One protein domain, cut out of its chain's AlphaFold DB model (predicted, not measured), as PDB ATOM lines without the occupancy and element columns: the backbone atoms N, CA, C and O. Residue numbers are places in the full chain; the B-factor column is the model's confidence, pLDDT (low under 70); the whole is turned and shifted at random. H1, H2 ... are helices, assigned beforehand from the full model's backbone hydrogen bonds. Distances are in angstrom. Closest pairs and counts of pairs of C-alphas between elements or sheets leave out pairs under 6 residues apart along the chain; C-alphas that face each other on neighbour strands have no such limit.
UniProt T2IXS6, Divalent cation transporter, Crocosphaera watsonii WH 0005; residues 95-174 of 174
ATOM      1  N   GLU A  95     173.430 236.432 300.154       52.94
ATOM      2  CA  GLU A  95     173.269 237.878 300.339       52.94
ATOM      3  C   GLU A  95     173.958 238.679 299.222       52.94
ATOM      4  O   GLU A  95     173.388 239.612 298.656       52.94
ATOM      5  N   ALA A  96     175.159 238.267 298.805       60.47
ATOM      6  CA  ALA A  96     175.884 238.916 297.712       60.47
ATOM      7  C   ALA A  96     175.189 238.714 296.356       60.47
ATOM      8  O   ALA A  96     175.285 239.572 295.471       60.47
ATOM      9  N   VAL A  97     174.512 237.578 296.188       69.44
ATOM     10  CA  VAL A  97     173.662 237.269 295.034       69.44
ATOM     11  C   VAL A  97     172.396 238.111 295.052       69.44
ATOM     12  O   VAL A  97     172.004 238.644 294.017       69.44
ATOM     13  N   GLU A  98     171.764 238.259 296.211       68.94
ATOM     14  CA  GLU A  98     170.560 239.069 296.377       68.94
ATOM     15  C   GLU A  98     170.832 240.546 296.075       68.94
ATOM     16  O   GLU A  98     170.071 241.174 295.343       68.94
ATOM     17  N   ILE A  99     171.972 241.083 296.516       65.25
ATOM     18  CA  ILE A  99     172.389 242.448 296.165       65.25
ATOM     19  C   ILE A  99     172.551 242.596 294.648       65.25
ATOM     20  O   ILE A  99     172.038 243.557 294.086       65.25
ATOM     21  N   ILE A 100     173.213 241.648 293.968       72.94
ATOM     22  CA  ILE A 100     173.375 241.711 292.504       72.94
ATOM     23  C   ILE A 100     172.017 241.636 291.804       72.94
ATOM     24  O   ILE A 100     171.787 242.383 290.856       72.94
ATOM     25  N   ASN A 101     171.125 240.748 292.248       74.88
ATOM     26  CA  ASN A 101     169.785 240.634 291.674       74.88
ATOM     27  C   ASN A 101     168.963 241.916 291.862       74.88
ATOM     28  O   ASN A 101     168.158 242.235 291.000       74.88
ATOM     29  N   ASN A 102     169.205 242.663 292.939       74.94
ATOM     30  CA  ASN A 102     168.520 243.923 293.226       74.94
ATOM     31  C   ASN A 102     169.193 245.166 292.607       74.94
ATOM     32  O   ASN A 102     168.659 246.263 292.748       74.94
ATOM     33  N   MET A 103     170.356 245.036 291.954       77.31
ATOM     34  CA  MET A 103     170.948 246.135 291.171       77.31
ATOM     35  C   MET A 103     170.136 246.379 289.904       77.31
ATOM     36  O   MET A 103     169.619 245.417 289.334       77.31
ATOM     37  N   SER A 104     170.103 247.616 289.403       80.44
ATOM     38  CA  SER A 104     169.549 247.853 288.071       80.44
ATOM     39  C   SER A 104     170.386 247.113 287.013       80.44
ATOM     40  O   SER A 104     171.599 246.917 287.193       80.44
ATOM     41  N   PRO A 105     169.794 246.681 285.887       85.69
ATOM     42  CA  PRO A 105     170.540 245.939 284.876       85.69
ATOM     43  C   PRO A 105     171.737 246.703 284.293       85.69
ATOM     44  O   PRO A 105     172.770 246.096 284.012       85.69
ATOM     45  N   ASP A 106     171.637 248.026 284.137       81.94
ATOM     46  CA  ASP A 106     172.716 248.843 283.576       81.94
ATOM     47  C   ASP A 106     173.914 248.969 284.534       81.94
ATOM     48  O   ASP A 106     175.066 248.866 284.106       81.94
ATOM     49  N   GLU A 107     173.665 249.131 285.837       77.69
ATOM     50  CA  GLU A 107     174.700 249.133 286.877       77.69
ATOM     51  C   GLU A 107     175.350 247.758 286.997       77.69
ATOM     52  O   GLU A 107     176.576 247.634 287.062       77.69
ATOM     53  N   ARG A 108     174.533 246.702 286.956       86.25
ATOM     54  CA  ARG A 108     175.006 245.327 287.061       86.25
ATOM     55  C   ARG A 108     175.946 244.953 285.923       86.25
ATOM     56  O   ARG A 108     176.960 244.307 286.166       86.25
ATOM     57  N   VAL A 109     175.639 245.340 284.687       83.62
ATOM     58  CA  VAL A 109     176.503 245.047 283.532       83.62
ATOM     59  C   VAL A 109     177.836 245.776 283.639       83.62
ATOM     60  O   VAL A 109     178.868 245.150 283.414       83.62
ATOM     61  N   LYS A 110     177.834 247.046 284.070       76.38
ATOM     62  CA  LYS A 110     179.070 247.800 284.343       76.38
ATOM     63  C   LYS A 110     179.921 247.099 285.403       76.38
ATOM     64  O   LYS A 110     181.108 246.889 285.185       76.38
ATOM     65  N   LEU A 111     179.301 246.666 286.503       74.44
ATOM     66  CA  LEU A 111     179.980 245.890 287.540       74.44
ATOM     67  C   LEU A 111     180.576 244.594 286.973       74.44
ATOM     68  O   LEU A 111     181.728 244.270 287.238       74.44
ATOM     69  N   LEU A 112     179.802 243.828 286.202       76.88
ATOM     70  CA  LEU A 112     180.263 242.552 285.652       76.88
ATOM     71  C   LEU A 112     181.402 242.729 284.634       76.88
ATOM     72  O   LEU A 112     182.290 241.879 284.590       76.88
ATOM     73  N   ASP A 113     181.422 243.823 283.869       75.56
ATOM     74  CA  ASP A 113     182.515 244.160 282.947       75.56
ATOM     75  C   ASP A 113     183.852 244.407 283.670       75.56
ATOM     76  O   ASP A 113     184.928 244.174 283.106       75.56
ATOM     77  N   GLU A 114     183.801 244.839 284.932       67.88
ATOM     78  CA  GLU A 114     184.978 245.102 285.765       67.88
ATOM     79  C   GLU A 114     185.575 243.812 286.374       67.88
ATOM     80  O   GLU A 114     186.721 243.811 286.835       67.88
ATOM     81  N   LEU A 115     184.861 242.678 286.313       66.50
ATOM     82  CA  LEU A 115     185.254 241.421 286.961       66.50
ATOM     83  C   LEU A 115     185.970 240.423 286.022       66.50
ATOM     84  O   LEU A 115     185.733 240.378 284.812       66.50
ATOM     85  N   PRO A 116     186.826 239.527 286.557       67.94
ATOM     86  CA  PRO A 116     187.414 238.440 285.776       67.94
ATOM     87  C   PRO A 116     186.348 237.504 285.168       67.94
ATOM     88  O   PRO A 116     185.385 237.154 285.854       67.94
ATOM     89  N   PRO A 117     186.540 236.965 283.943       73.69
ATOM     90  CA  PRO A 117     185.521 236.154 283.260       73.69
ATOM     91  C   PRO A 117     185.026 234.935 284.051       73.69
ATOM     92  O   PRO A 117     183.865 234.544 283.947       73.69
ATOM     93  N   GLN A 118     185.899 234.319 284.851       69.88
ATOM     94  CA  GLN A 118     185.536 233.180 285.700       69.88
ATOM     95  C   GLN A 118     184.553 233.579 286.809       69.88
ATOM     96  O   GLN A 118     183.695 232.783 287.187       69.88
ATOM     97  N   LEU A 119     184.669 234.809 287.309       65.00
ATOM     98  CA  LEU A 119     183.821 235.360 288.353       65.00
ATOM     99  C   LEU A 119     182.465 235.789 287.792       65.00
ATOM    100  O   LEU A 119     181.433 235.421 288.345       65.00
ATOM    101  N   VAL A 120     182.470 236.446 286.628       78.31
ATOM    102  CA  VAL A 120     181.250 236.809 285.892       78.31
ATOM    103  C   VAL A 120     180.378 235.582 285.646       78.31
ATOM    104  O   VAL A 120     179.200 235.590 285.985       78.31
ATOM    105  N   ARG A 121     180.953 234.483 285.134       81.00
ATOM    106  CA  ARG A 121     180.196 233.240 284.891       81.00
ATOM    107  C   ARG A 121     179.530 232.700 286.156       81.00
ATOM    108  O   ARG A 121     178.388 232.258 286.093       81.00
ATOM    109  N   LYS A 122     180.228 232.744 287.297       76.56
ATOM    110  CA  LYS A 122     179.691 232.288 288.589       76.56
ATOM    111  C   LYS A 122     178.564 233.183 289.100       76.56
ATOM    112  O   LYS A 122     177.612 232.667 289.672       76.56
ATOM    113  N   LEU A 123     178.663 234.493 288.892       75.50
ATOM    114  CA  LEU A 123     177.643 235.449 289.315       75.50
ATOM    115  C   LEU A 123     176.403 235.394 288.427       75.50
ATOM    116  O   LEU A 123     175.293 235.280 288.931       75.50
ATOM    117  N   VAL A 124     176.589 235.379 287.105       84.69
ATOM    118  CA  VAL A 124     175.493 235.273 286.132       84.69
ATOM    119  C   VAL A 124     174.703 233.974 286.323       84.69
ATOM    120  O   VAL A 124     173.481 233.964 286.177       84.69
ATOM    121  N   ALA A 125     175.371 232.883 286.712       86.75
ATOM    122  CA  ALA A 125     174.711 231.619 287.029       86.75
ATOM    123  C   ALA A 125     173.772 231.695 288.248       86.75
ATOM    124  O   ALA A 125     172.851 230.882 288.336       86.75
ATOM    125  N   GLN A 126     173.980 232.662 289.145       84.75
ATOM    126  CA  GLN A 126     173.202 232.862 290.371       84.75
ATOM    127  C   GLN A 126     172.111 233.939 290.227       84.75
ATOM    128  O   GLN A 126     171.332 234.158 291.151       84.75
ATOM    129  N   LEU A 127     172.011 234.588 289.064       86.62
ATOM    130  CA  LEU A 127     170.930 235.531 288.777       86.62
ATOM    131  C   LEU A 127     169.596 234.818 288.599       86.62
ATOM    132  O   LEU A 127     169.551 233.701 288.054       86.62
ATOM    133  N   THR A 128     168.513 235.512 288.957       89.06
ATOM    134  CA  THR A 128     167.165 235.092 288.567       89.06
ATOM    135  C   THR A 128     167.067 234.991 287.034       89.06
ATOM    136  O   THR A 128     167.856 235.611 286.311       89.06
ATOM    137  N   PRO A 129     166.126 234.196 286.494       93.12
ATOM    138  CA  PRO A 129     165.975 234.054 285.047       93.12
ATOM    139  C   PRO A 129     165.788 235.392 284.317       93.12
ATOM    140  O   PRO A 129     166.420 235.606 283.287       93.12
ATOM    141  N   GLN A 130     164.991 236.297 284.891       90.81
ATOM    142  CA  GLN A 130     164.737 237.628 284.340       90.81
ATOM    143  C   GLN A 130     166.010 238.485 284.323       90.81
ATOM    144  O   GLN A 130     166.397 239.005 283.279       90.81
ATOM    145  N   GLU A 131     166.724 238.557 285.448       90.12
ATOM    146  CA  GLU A 131     167.952 239.353 285.540       90.12
ATOM    147  C   GLU A 131     169.065 238.841 284.626       90.12
ATOM    148  O   GLU A 131     169.873 239.608 284.095       90.12
ATOM    149  N   ARG A 132     169.092 237.529 284.392       92.62
ATOM    150  CA  ARG A 132     170.003 236.902 283.438       92.62
ATOM    151  C   ARG A 132     169.683 237.289 281.997       92.62
ATOM    152  O   ARG A 132     170.616 237.500 281.225       92.62
ATOM    153  N   GLU A 133     168.405 237.377 281.640       93.00
ATOM    154  CA  GLU A 133     167.956 237.798 280.311       93.00
ATOM    155  C   GLU A 133     168.313 239.264 280.049       93.00
ATOM    156  O   GLU A 133     168.926 239.570 279.025       93.00
ATOM    157  N   PHE A 134     168.038 240.153 281.007       92.56
ATOM    158  CA  PHE A 134     168.436 241.559 280.922       92.56
ATOM    159  C   PHE A 134     169.949 241.727 280.781       92.56
ATOM    160  O   PHE A 134     170.411 242.467 279.912       92.56
ATOM    161  N   ASN A 135     170.733 240.984 281.561       90.38
ATOM    162  CA  ASN A 135     172.184 241.000 281.418       90.38
ATOM    163  C   ASN A 135     172.651 240.504 280.050       90.38
ATOM    164  O   ASN A 135     173.544 241.105 279.462       90.38
ATOM    165  N   ALA A 136     172.081 239.409 279.540       90.50
ATOM    166  CA  ALA A 136     172.451 238.879 278.232       90.50
ATOM    167  C   ALA A 136     172.126 239.874 277.107       90.50
ATOM    168  O   ALA A 136     172.942 240.055 276.203       90.50
ATOM    169  N   LEU A 137     170.977 240.550 277.195       93.12
ATOM    170  CA  LEU A 137     170.575 241.604 276.269       93.12
ATOM    171  C   LEU A 137     171.602 242.743 276.248       93.12
ATOM    172  O   LEU A 137     172.111 243.097 275.188       93.12
ATOM    173  N   LEU A 138     171.937 243.286 277.419       91.75
ATOM    174  CA  LEU A 138     172.862 244.413 277.544       91.75
ATOM    175  C   LEU A 138     174.305 244.046 277.159       91.75
ATOM    176  O   LEU A 138     174.980 244.822 276.480       91.75
ATOM    177  N   LEU A 139     174.772 242.849 277.529       87.38
ATOM    178  CA  LEU A 139     176.089 242.340 277.129       87.38
ATOM    179  C   LEU A 139     176.189 242.057 275.623       87.38
ATOM    180  O   LEU A 139     177.300 242.046 275.091       87.38
ATOM    181  N   GLY A 140     175.055 241.839 274.950       89.12
ATOM    182  CA  GLY A 140     174.974 241.652 273.502       89.12
ATOM    183  C   GLY A 140     175.208 242.927 272.689       89.12
ATOM    184  O   GLY A 140     175.480 242.834 271.494       89.12
ATOM    185  N   TYR A 141     175.132 244.106 273.313       92.12
ATOM    186  CA  TYR A 141     175.472 245.373 272.672       92.12
ATOM    187  C   TYR A 141     176.953 245.711 272.840       92.12
ATOM    188  O   TYR A 141     177.528 245.523 273.915       92.12
ATOM    189  N   ASP A 142     177.553 246.287 271.797       89.38
ATOM    190  CA  ASP A 142     178.936 246.763 271.839       89.38
ATOM    191  C   ASP A 142     179.137 247.848 272.903       89.38
ATOM    192  O   ASP A 142     178.243 248.653 273.198       89.38
ATOM    193  N   ALA A 143     180.353 247.900 273.452       82.25
ATOM    194  CA  ALA A 143     180.757 248.947 274.381       82.25
ATOM    195  C   ALA A 143     180.537 250.348 273.778       82.25
ATOM    196  O   ALA A 143     180.777 250.569 272.593       82.25
ATOM    197  N   ASN A 144     180.113 251.306 274.610       84.31
ATOM    198  CA  ASN A 144     179.824 252.701 274.232       84.31
ATOM    199  C   ASN A 144     178.633 252.908 273.276       84.31
ATOM    200  O   ASN A 144     178.501 253.975 272.678       84.31
ATOM    201  N   THR A 145     177.740 251.927 273.143       93.19
ATOM    202  CA  THR A 145     176.468 252.103 272.425       93.19
ATOM    203  C   THR A 145     175.333 252.486 273.373       93.19
ATOM    204  O   THR A 145     175.380 252.197 274.569       93.19
ATOM    205  N   ALA A 146     174.267 253.088 272.832       91.62
ATOM    206  CA  ALA A 146     173.063 253.398 273.606       91.62
ATOM    207  C   ALA A 146     172.471 252.143 274.275       91.62
ATOM    208  O   ALA A 146     172.086 252.193 275.439       91.62
ATOM    209  N   GLY A 147     172.479 251.004 273.572       90.69
ATOM    210  CA  GLY A 147     172.006 249.724 274.106       90.69
ATOM    211  C   GLY A 147     172.853 249.179 275.258       90.69
ATOM    212  O   GLY A 147     172.340 248.446 276.091       90.69
ATOM    213  N   ARG A 148     174.131 249.564 275.356       89.50
ATOM    214  CA  ARG A 148     175.014 249.131 276.448       89.50
ATOM    215  C   ARG A 148     174.808 249.914 277.743       89.50
ATOM    216  O   ARG A 148     175.081 249.386 278.814       89.50
ATOM    217  N   ILE A 149     174.364 251.167 277.645       86.56
ATOM    218  CA  ILE A 149     174.189 252.067 278.797       86.56
ATOM    219  C   ILE A 149     172.721 252.264 279.206       86.56
ATOM    220  O   ILE A 149     172.457 252.987 280.162       86.56
ATOM    221  N   MET A 150     171.769 251.675 278.475       90.94
ATOM    222  CA  MET A 150     170.343 251.741 278.807       90.94
ATOM    223  C   MET A 150     169.981 250.788 279.950       90.94
ATOM    224  O   MET A 150     170.647 249.777 280.156       90.94
ATOM    225  N   THR A 151     168.847 251.047 280.602       89.44
ATOM    226  CA  THR A 151     168.159 250.048 281.425       89.44
ATOM    227  C   THR A 151     166.952 249.477 280.659       89.44
ATOM    228  O   THR A 151     166.175 250.250 280.089       89.44
ATOM    229  N   PRO A 152     166.777 248.141 280.598       89.12
ATOM    230  CA  PRO A 152     165.623 247.496 279.972       89.12
ATOM    231  C   PRO A 152     164.365 247.538 280.854       89.12
ATOM    232  O   PRO A 152     163.298 247.101 280.424       89.12
ATOM    233  N   GLU A 153     164.456 248.076 282.069       86.69
ATOM    234  CA  GLU A 153     163.321 248.249 282.969       86.69
ATOM    235  C   GLU A 153     162.596 249.561 282.662       86.69
ATOM    236  O   GLU A 153     162.979 250.639 283.115       86.69
ATOM    237  N   TYR A 154     161.526 249.486 281.871       87.19
ATOM    238  CA  TYR A 154     160.719 250.651 281.516       87.19
ATOM    239  C   TYR A 154     159.222 250.393 281.676       87.19
ATOM    240  O   TYR A 154     158.710 249.286 281.501       87.19
ATOM    241  N   ILE A 155     158.487 251.467 281.959       88.12
ATOM    242  CA  ILE A 155     157.027 251.461 281.975       88.12
ATOM    243  C   ILE A 155     156.544 251.956 280.616       88.12
ATOM    244  O   ILE A 155     156.852 253.073 280.209       88.12
ATOM    245  N   TYR A 156     155.738 251.152 279.927       89.56
ATOM    246  CA  TYR A 156     155.058 251.564 278.700       89.56
ATOM    247  C   TYR A 156     153.546 251.643 278.909       89.56
ATOM    248  O   TYR A 156     152.956 250.867 279.665       89.56
ATOM    249  N   VAL A 157     152.890 252.558 278.203       91.50
ATOM    250  CA  VAL A 157     151.432 252.741 278.193       91.50
ATOM    251  C   VAL A 157     150.934 252.736 276.750       91.50
ATOM    252  O   VAL A 157     151.692 253.062 275.842       91.50
ATOM    253  N   LYS A 158     149.684 252.317 276.520       92.44
ATOM    254  CA  LYS A 158     149.072 252.390 275.184       92.44
ATOM    255  C   LYS A 158     148.430 253.763 274.995       92.44
ATOM    256  O   LYS A 158     147.910 254.318 275.956       92.44
ATOM    257  N   GLU A 159     148.414 254.270 273.768       93.25
ATOM    258  CA  GLU A 159     147.872 255.603 273.446       93.25
ATOM    259  C   GLU A 159     146.392 255.770 273.807       93.25
ATOM    260  O   GLU A 159     145.933 256.871 274.082       93.25
ATOM    261  N   ASN A 160     145.638 254.672 273.831       95.38
ATOM    262  CA  ASN A 160     144.198 254.676 274.049       95.38
ATOM    263  C   ASN A 160     143.771 254.538 275.523       95.38
ATOM    264  O   ASN A 160     142.585 254.328 275.770       95.38
ATOM    265  N   ILE A 161     144.696 254.611 276.488       94.88
ATOM    266  CA  ILE A 161     144.348 254.541 277.917       94.88
ATOM    267  C   ILE A 161     144.117 255.931 278.505       94.88
ATOM    268  O   ILE A 161     144.741 256.916 278.114       94.88
ATOM    269  N   THR A 162     143.244 256.007 279.501       95.94
ATOM    270  CA  THR A 162     142.979 257.241 280.242       95.94
ATOM    271  C   THR A 162     144.128 257.593 281.192       95.94
ATOM    272  O   THR A 162     144.903 256.735 281.628       95.94
ATOM    273  N   VAL A 163     144.202 258.865 281.598       94.31
ATOM    274  CA  VAL A 163     145.184 259.343 282.592       94.31
ATOM    275  C   VAL A 163     145.105 258.532 283.894       94.31
ATOM    276  O   VAL A 163     146.135 258.174 284.461       94.31
ATOM    277  N   THR A 164     143.900 258.181 284.349       95.69
ATOM    278  CA  THR A 164     143.682 257.394 285.574       95.69
ATOM    279  C   THR A 164     144.249 255.976 285.465       95.69
ATOM    280  O   THR A 164     144.862 255.467 286.409       95.69
ATOM    281  N   GLU A 165     144.090 255.331 284.309       93.75
ATOM    282  CA  GLU A 165     144.645 253.998 284.054       93.75
ATOM    283  C   GLU A 165     146.173 254.044 283.964       93.75
ATOM    284  O   GLU A 165     146.846 253.194 284.551       93.75
ATOM    285  N   ALA A 166     146.730 255.070 283.313       92.56
ATOM    286  CA  ALA A 166     148.171 255.297 283.261       92.56
ATOM    287  C   ALA A 166     148.764 255.497 284.668       92.56
ATOM    288  O   ALA A 166     149.734 254.832 285.030       92.56
ATOM    289  N   GLN A 167     148.144 256.345 285.497       92.94
ATOM    290  CA  GLN A 167     148.565 256.565 286.885       92.94
ATOM    291  C   GLN A 167     148.484 255.283 287.722       92.94
ATOM    292  O   GLN A 167     149.386 254.999 288.510       92.94
ATOM    293  N   THR A 168     147.427 254.487 287.534       93.12
ATOM    294  CA  THR A 168     147.294 253.174 288.180       93.12
ATOM    295  C   THR A 168     148.421 252.233 287.768       93.12
ATOM    296  O   THR A 168     148.987 251.552 288.620       93.12
ATOM    297  N   LYS A 169     148.773 252.205 286.476       91.12
ATOM    298  CA  LYS A 169     149.860 251.364 285.965       91.12
ATOM    299  C   LYS A 169     151.204 251.776 286.564       91.12
ATOM    300  O   LYS A 169     151.888 250.924 287.114       91.12
ATOM    301  N   ILE A 170     151.523 253.071 286.559       89.69
ATOM    302  CA  ILE A 170     152.763 253.601 287.148       89.69
ATOM    303  C   ILE A 170     152.861 253.254 288.641       89.69
ATOM    304  O   ILE A 170     153.915 252.839 289.106       89.69
ATOM    305  N   ARG A 171     151.757 253.365 289.391       88.88
ATOM    306  CA  ARG A 171     151.719 253.027 290.824       88.88
ATOM    307  C   ARG A 171     151.946 251.545 291.124       88.88
ATOM    308  O   ARG A 171     152.455 251.245 292.194       88.88
ATOM    309  N   LYS A 172     151.535 250.640 290.230       85.62
ATOM    310  CA  LYS A 172     151.726 249.185 290.383       85.62
ATOM    311  C   LYS A 172     153.120 248.710 289.976       85.62
ATOM    312  O   LYS A 172     153.495 247.601 290.327       85.62
ATOM    313  N   SER A 173     153.840 249.513 289.200       75.88
ATOM    314  CA  SER A 173     155.199 249.229 288.727       75.88
ATOM    315  C   SER A 173     156.283 249.750 289.680       75.88
ATOM    316  O   SER A 173     157.425 249.891 289.257       75.88
ATOM    317  N   ARG A 174     155.915 250.092 290.920       56.69
ATOM    318  CA  ARG A 174     156.781 250.684 291.941       56.69
ATOM    319  C   ARG A 174     156.935 249.754 293.132       56.69
ATOM    320  O   ARG A 174     155.955 249.033 293.420       56.69
TER     321      ARG A 174
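What this domain is: This is residues 95 to 174 of the 174 residues of the protein "Divalent cation transporter" of Crocosphaera watsonii WH 0005 (UniProt T2IXS6). Picture a loose cluster of small helices, in which H4 crosses H2 and the short H5 packs on H4, with H1 and H3 close by; from this body a long link with no named element leads away to H6, which lies far out by itself and runs back toward the body. The link and H6 make the length of a flat outline that spans 49 by 31 by 16 A. The printed part has 80 residues, with six named helices in the order H1 to H6 and no named strand; the class is all helix. The whole is loose, with a radius of gyration of the C-alphas of 15.5 A.

How they stand to each other: Begin with H4, residues 129 to 139, the longest helix, whose centre is 6.6 A from the mean of the C-alphas. H2, residues 105 to 113, touches it at a steep tilt of 65 degrees, the same way; their closest C-alphas, of Pro 105 and Asn 135, are 6.2 A apart. H5, residues 146 to 149, also touches H4, with the C-alphas of Leu 138 and Arg 148 closest at 5.3 A. H3, residues 117 to 124, is close to H2 but not clearly touching, at a shallow tilt of 26 degrees, opposite ways; look at the closest C-alphas, of Leu 112 and Val 120, 5.8 A apart. H1, residues 95 to 102, is close to H4 but not clearly touching; the closest C-alphas are those of Asn 101 and Glu 131, 6.5 A apart. H6, residues 163 to 172, is apart from H1, H2, H3, H4 and H5. In H1, H2, H3, H4 and H6 every O i to N i+4 pair is within hydrogen-bond range; H5 is too short for such a pair, and its one O i to N i+3 pair is within range.

Where its parts are: Find C-alpha 129 at (165.975, 234.054, 285.047); from there H4 runs 15.3 A to C-alpha 139. H2 measures 12.3 A, H1 and H3 10.5 A each, and H5 5.5 A. Go back to C-alpha 95 at (173.269, 237.878, 300.339) for the beginning of H1. H6 runs 14.4 A from C-alpha 163 to C-alpha 172 at (151.726, 249.185, 290.383).

The domain as a whole: The two C-alphas farthest apart, of Gln 118 and Thr 162, are 49.2 A apart. The printed part has no cut. The link from H5 to H6, residues 150 to 162, is long; residues 159 to 164 stand free. The mean pLDDT of the printed part is 83.7; look for values under 70 at residues 95 to 99, 114 to 116, 118 to 119 and 174, the chain's last residue.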